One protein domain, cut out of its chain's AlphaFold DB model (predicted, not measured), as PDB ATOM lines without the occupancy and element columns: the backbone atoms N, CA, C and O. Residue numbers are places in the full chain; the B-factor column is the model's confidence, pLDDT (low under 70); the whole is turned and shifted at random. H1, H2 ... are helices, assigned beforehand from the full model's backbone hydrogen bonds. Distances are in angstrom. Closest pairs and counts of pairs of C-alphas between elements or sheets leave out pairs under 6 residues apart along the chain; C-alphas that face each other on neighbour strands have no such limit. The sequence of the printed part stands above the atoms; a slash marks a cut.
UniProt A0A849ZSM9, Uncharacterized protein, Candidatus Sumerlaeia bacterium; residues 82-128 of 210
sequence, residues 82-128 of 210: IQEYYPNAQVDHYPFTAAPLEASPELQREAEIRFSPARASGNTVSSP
ATOM      1  N   ILE A  82      95.424  48.379 113.013       84.19
ATOM      2  CA  ILE A  82      95.175  48.353 114.459       84.19
ATOM      3  C   ILE A  82      95.303  46.938 115.043       84.19
ATOM      4  O   ILE A  82      95.767  46.801 116.170       84.19
ATOM      5  N   GLN A  83      94.965  45.896 114.277       84.88
ATOM      6  CA  GLN A  83      95.095  44.499 114.695       84.88
ATOM      7  C   GLN A  83      96.558  44.059 114.833       84.88
ATOM      8  O   GLN A  83      96.867  43.268 115.717       84.88
ATOM      9  N   GLU A  84      97.468  44.597 114.018       85.25
ATOM     10  CA  GLU A  84      98.909  44.313 114.127       85.25
ATOM     11  C   GLU A  84      99.488  44.870 115.436       85.25
ATOM     12  O   GLU A  84     100.313  44.233 116.091       85.25
ATOM     13  N   TYR A  85      99.009  46.039 115.874       84.50
ATOM     14  CA  TYR A  85      99.405  46.640 117.153       84.50
ATOM     15  C   TYR A  85      98.672  46.044 118.359       84.50
ATOM     16  O   TYR A  85      99.227  45.945 119.458       84.50
ATOM     17  N   TYR A  86      97.412  45.667 118.157       87.06
ATOM     18  CA  TYR A  86      96.499  45.187 119.181       87.06
ATOM     19  C   TYR A  86      95.728  43.977 118.634       87.06
ATOM     20  O   TYR A  86      94.609  44.137 118.149       87.06
ATOM     21  N   PRO A  87      96.275  42.752 118.754       87.31
ATOM     22  CA  PRO A  87      95.682  41.545 118.159       87.31
ATOM     23  C   PRO A  87      94.242  41.252 118.592       87.31
ATOM     24  O   PRO A  87      93.493  40.596 117.876       87.31
ATOM     25  N   ASN A  88      93.847  41.764 119.760       90.12
ATOM     26  CA  ASN A  88      92.508  41.599 120.323       90.12
ATOM     27  C   ASN A  88      91.585  42.805 120.065       90.12
ATOM     28  O   ASN A  88      90.477  42.841 120.600       90.12
ATOM     29  N   ALA A  89      92.026  43.817 119.309       89.25
ATOM     30  CA  ALA A  89      91.192  44.967 118.981       89.25
ATOM     31  C   ALA A  89      90.087  44.561 118.003       89.25
ATOM     32  O   ALA A  89      90.350  44.039 116.918       89.25
ATOM     33  N   GLN A  90      88.845  44.855 118.379       86.31
ATOM     34  CA  GLN A  90      87.702  44.751 117.484       86.31
ATOM     35  C   GLN A  90      87.366  46.134 116.945       86.31
ATOM     36  O   GLN A  90      87.272  47.105 117.696       86.31
ATOM     37  N   VAL A  91      87.232  46.213 115.627       82.81
ATOM     38  CA  VAL A  91      86.801  47.418 114.927       82.81
ATOM     39  C   VAL A  91      85.422  47.131 114.373       82.81
ATOM     40  O   VAL A  91      85.277  46.207 113.577       82.81
ATOM     41  N   ASP A  92      84.438  47.940 114.755       82.06
ATOM     42  CA  ASP A  92      83.073  47.786 114.252       82.06
ATOM     43  C   ASP A  92      83.008  48.086 112.749       82.06
ATOM     44  O   ASP A  92      82.603  47.247 111.946       82.06
ATOM     45  N   HIS A  93      83.421  49.291 112.350       82.31
ATOM     46  CA  HIS A  93      83.407  49.698 110.953       82.31
ATOM     47  C   HIS A  93      84.353  50.871 110.690       82.31
ATOM     48  O   HIS A  93      84.296  51.889 111.384       82.31
ATOM     49  N   TYR A  94      85.170  50.770 109.638       85.88
ATOM     50  CA  TYR A  94      85.866  51.921 109.073       85.88
ATOM     51  C   TYR A  94      85.113  52.430 107.840       85.88
ATOM     52  O   TYR A  94      84.769  51.634 106.969       85.88
ATOM     53  N   PRO A  95      84.913  53.751 107.675       87.88
ATOM     54  CA  PRO A  95      84.248  54.285 106.484       87.88
ATOM     55  C   PRO A  95      84.920  53.880 105.160       87.88
ATOM     56  O   PRO A  95      84.253  53.741 104.140       87.88
ATOM     57  N   PHE A  96      86.240  53.658 105.173       87.69
ATOM     58  CA  PHE A  96      87.010  53.191 104.016       87.69
ATOM     59  C   PHE A  96      86.930  51.670 103.786       87.69
ATOM     60  O   PHE A  96      87.531  51.166 102.849       87.69
ATOM     61  N   THR A  97      86.188  50.918 104.600       86.88
ATOM     62  CA  THR A  97      85.876  49.493 104.375       86.88
ATOM     63  C   THR A  97      84.391  49.284 104.064       86.88
ATOM     64  O   THR A  97      83.864  48.197 104.264       86.88
ATOM     65  N   ALA A  98      83.677  50.332 103.645       86.75
ATOM     66  CA  ALA A  98      82.267  50.238 103.285       86.75
ATOM     67  C   ALA A  98      82.066  49.480 101.964       86.75
ATOM     68  O   ALA A  98      82.809  49.702 101.007       86.75
ATOM     69  N   ALA A  99      81.004  48.669 101.885       88.19
ATOM     70  CA  ALA A  99      80.668  47.848 100.715       88.19
ATOM     71  C   ALA A  99      80.716  48.590  99.357       88.19
ATOM     72  O   ALA A  99      81.226  48.022  98.392       88.19
ATOM     73  N   PRO A 100      80.280  49.866  99.235       88.56
ATOM     74  CA  PRO A 100      80.394  50.603  97.972       88.56
ATOM     75  C   PRO A 100      81.834  50.831  97.479       88.56
ATOM     76  O   PRO A 100      82.027  51.131  96.304       88.56
ATOM     77  N   LEU A 101      82.836  50.731  98.360       87.56
ATOM     78  CA  LEU A 101      84.253  50.934  98.044       87.56
ATOM     79  C   LEU A 101      84.998  49.623  97.759       87.56
ATOM     80  O   LEU A 101      86.080  49.670  97.181       87.56
ATOM     81  N   GLU A 102      84.428  48.462  98.106       84.69
ATOM     82  CA  GLU A 102      85.075  47.148  97.940       84.69
ATOM     83  C   GLU A 102      85.403  46.831  96.476       84.69
ATOM     84  O   GLU A 102      86.435  46.235  96.176       84.69
ATOM     85  N   ALA A 103      84.553  47.277  95.547       87.75
ATOM     86  CA  ALA A 103      84.756  47.080  94.115       87.75
ATOM     87  C   ALA A 103      85.890  47.946  93.526       87.75
ATOM     88  O   ALA A 103      86.282  47.729  92.380       87.75
ATOM     89  N   SER A 104      86.416  48.915  94.286       91.38
ATOM     90  CA  SER A 104      87.334  49.948  93.793       91.38
ATOM     91  C   SER A 104      88.496  50.202  94.767       91.38
ATOM     92  O   SER A 104      88.441  51.146  95.560       91.38
ATOM     93  N   PRO A 105      89.608  49.447  94.658       89.56
ATOM     94  CA  PRO A 105      90.775  49.589  95.538       89.56
ATOM     95  C   PRO A 105      91.395  50.995  95.561       89.56
ATOM     96  O   PRO A 105      92.025  51.393  96.540       89.56
ATOM     97  N   GLU A 106      91.247  51.755  94.474       90.38
ATOM     98  CA  GLU A 106      91.711  53.143  94.392       90.38
ATOM     99  C   GLU A 106      90.876  54.082  95.268       90.38
ATOM    100  O   GLU A 106      91.439  54.807  96.088       90.38
ATOM    101  N   LEU A 107      89.543  54.012  95.161       90.12
ATOM    102  CA  LEU A 107      88.626  54.796  95.998       90.12
ATOM    103  C   LEU A 107      88.747  54.405  97.472       90.12
ATOM    104  O   LEU A 107      88.629  55.256  98.352       90.12
ATOM    105  N   GLN A 108      89.022  53.127  97.736       89.88
ATOM    106  CA  GLN A 108      89.286  52.629  99.077       89.88
ATOM    107  C   GLN A 108      90.531  53.284  99.690       89.88
ATOM    108  O   GLN A 108      90.457  53.834 100.789       89.88
ATOM    109  N   ARG A 109      91.653  53.301  98.953       87.56
ATOM    110  CA  ARG A 109      92.897  53.974  99.367       87.56
ATOM    111  C   ARG A 109      92.707  55.474  99.562       87.56
ATOM    112  O   ARG A 109      93.230  56.042 100.517       87.56
ATOM    113  N   GLU A 110      91.964  56.126  98.674       88.75
ATOM    114  CA  GLU A 110      91.679  57.554  98.803       88.75
ATOM    115  C   GLU A 110      90.868  57.842 100.075       88.75
ATOM    116  O   GLU A 110      91.222  58.732 100.849       88.75
ATOM    117  N   ALA A 111      89.820  57.056 100.337       90.44
ATOM    118  CA  ALA A 111      89.033  57.165 101.560       90.44
ATOM    119  C   ALA A 111      89.890  56.906 102.809       90.44
ATOM    120  O   ALA A 111      89.823  57.679 103.760       90.44
ATOM    121  N   GLU A 112      90.741  55.878 102.801       89.50
ATOM    122  CA  GLU A 112      91.658  55.570 103.905       89.50
ATOM    123  C   GLU A 112      92.569  56.763 104.244       89.50
ATOM    124  O   GLU A 112      92.722  57.116 105.416       89.50
ATOM    125  N   ILE A 113      93.116  57.440 103.225       88.12
ATOM    126  CA  ILE A 113      93.930  58.651 103.405       88.12
ATOM    127  C   ILE A 113      93.102  59.782 104.030       88.12
ATOM    128  O   ILE A 113      93.583  60.425 104.962       88.12
ATOM    129  N   ARG A 114      91.851  60.001 103.591       89.44
ATOM    130  CA  ARG A 114      90.966  61.042 104.161       89.44
ATOM    131  C   ARG A 114      90.717  60.852 105.661       89.44
ATOM    132  O   ARG A 114      90.601  61.838 106.382       89.44
ATOM    133  N   PHE A 115      90.655  59.606 106.130       87.69
ATOM    134  CA  PHE A 115      90.476  59.272 107.551       87.69
ATOM    135  C   PHE A 115      91.798  59.062 108.308       87.69
ATOM    136  O   PHE A 115      91.782  58.752 109.497       87.69
ATOM    137  N   SER A 116      92.939  59.284 107.649       87.19
ATOM    138  CA  SER A 116      94.280  59.177 108.226       87.19
ATOM    139  C   SER A 116      94.959  60.553 108.238       87.19
ATOM    140  O   SER A 116      95.834  60.803 107.406       87.19
ATOM    141  N   PRO A 117      94.608  61.467 109.168       89.12
ATOM    142  CA  PRO A 117      95.050  62.864 109.123       89.12
ATOM    143  C   PRO A 117      96.575  63.020 109.098       89.12
ATOM    144  O   PRO A 117      97.083  63.872 108.379       89.12
ATOM    145  N   ALA A 118      97.315  62.159 109.806       87.94
ATOM    146  CA  ALA A 118      98.777  62.170 109.774       87.94
ATOM    147  C   ALA A 118      99.333  61.833 108.378       87.94
ATOM    148  O   ALA A 118     100.249  62.495 107.898       87.94
ATOM    149  N   ARG A 119      98.763  60.840 107.685       86.31
ATOM    150  CA  ARG A 119      99.162  60.504 106.309       86.31
ATOM    151  C   ARG A 119      98.741  61.595 105.330       86.31
ATOM    152  O   ARG A 119      99.539  61.983 104.484       86.31
ATOM    153  N   ALA A 120      97.529  62.131 105.481       88.31
ATOM    154  CA  ALA A 120      97.026  63.231 104.661       88.31
ATOM    155  C   ALA A 120      97.869  64.510 104.805       88.31
ATOM    156  O   ALA A 120      98.045  65.236 103.831       88.31
ATOM    157  N   SER A 121      98.440  64.766 105.987       89.81
ATOM    158  CA  SER A 121      99.347  65.894 106.225       89.81
ATOM    159  C   SER A 121     100.792  65.631 105.783       89.81
ATOM    160  O   SER A 121     101.664  66.446 106.072       89.81
ATOM    161  N   GLY A 122     101.079  64.484 105.158       84.44
ATOM    162  CA  GLY A 122     102.431  64.109 104.744       84.44
ATOM    163  C   GLY A 122     103.376  63.791 105.905       84.44
ATOM    164  O   GLY A 122     104.589  63.926 105.749       84.44
ATOM    165  N   ASN A 123     102.861  63.384 107.073       85.38
ATOM    166  CA  ASN A 123     103.705  62.973 108.192       85.38
ATOM    167  C   ASN A 123     104.513  61.733 107.798       85.38
ATOM    168  O   ASN A 123     103.974  60.631 107.683       85.38
ATOM    169  N   THR A 124     105.823  61.906 107.648       77.12
ATOM    170  CA  THR A 124     106.741  60.833 107.275       77.12
ATOM    171  C   THR A 124     106.699  59.674 108.260       77.12
ATOM    172  O   THR A 124     106.790  58.527 107.835       77.12
ATOM    173  N   VAL A 125     106.515  59.909 109.565       80.88
ATOM    174  CA  VAL A 125     106.427  58.853 110.597       80.88
ATOM    175  C   VAL A 125     105.254  57.904 110.355       80.88
ATOM    176  O   VAL A 125     105.383  56.723 110.647       80.88
ATOM    177  N   SER A 126     104.149  58.395 109.793       81.62
ATOM    178  CA  SER A 126     102.933  57.606 109.551       81.62
ATOM    179  C   SER A 126     102.807  57.085 108.116       81.62
ATOM    180  O   SER A 126     101.810  56.438 107.790       81.62
ATOM    181  N   SER A 127     103.772  57.385 107.247       81.75
ATOM    182  CA  SER A 127     103.807  56.887 105.872       81.75
ATOM    183  C   SER A 127     104.429  55.491 105.802       81.75
ATOM    184  O   SER A 127     105.378  55.239 106.548       81.75
ATOM    185  N   PRO A 128     103.965  54.629 104.871       83.19
ATOM    186  CA  PRO A 128     104.570  53.325 104.638       83.19
ATOM    187  C   PRO A 128     106.086  53.409 104.447       83.19
ATOM    188  O   PRO A 128     106.583  54.263 103.704       83.19
TER     189      PRO A 128
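What this domain is: This is residues 82 to 128 of the 210 residues of an uncharacterized protein of Candidatus Sumerlaeia bacterium (UniProt A0A849ZSM9). An open hook: the printed part begins with the short helix H1 away from the other helices, comes back through the long unnamed stretch of residues 86 to 98, and ends in a row of H2, H3 and H4. H3 is the longest helix and the middle of that row; residues 84 to 89 stick out. The printed part has 47 residues, with four named helices in the order H1, H2, H3, H4 and no named strand. The class is all helix, though under half of the residues, 22 of 47, are in named elements. The whole is loose, with a radius of gyration of the C-alphas of 12.0 A, and flat, spanning 30 by 27 by 14 A.

How they stand to each other: H1, residues 82 to 85, is apart from H2, residues 99 to 102, from H3, residues 105 to 114, and from H4, residues 117 to 120. H2 and H3 only just touch, with 3 pairs of C-alphas within 8 A, and only at the corner by their link; their closest C-alphas, of Leu 101 and Gln 108, are 5.4 A apart. H3 and H4 also only just touch, with 3 such pairs, and only at the corner by their link; their closest C-alphas, of Ile 113 and Ala 120, are 5.7 A apart. H2 and H4 are apart. In H3 every O i to N i+4 pair is within hydrogen-bond range; H1, H2 and H4 are too short for such a pair.

Where its parts are: H1 begins at C-alpha 82 (95.175, 48.353, 114.459). H3 is 14.3 A long, from C-alpha 105 (90.775, 49.589, 95.538) to C-alpha 114. H4 ends at C-alpha 120 (97.026, 63.231, 104.661).

The domain as a whole: The two C-alphas farthest apart, of Pro 100 and Val 125, are 30.1 A apart. The link from H1 to H2 is long, with 13 residues; the other two are tight. The printed part has no cut, and no printed residue is under 70 in pLDDT.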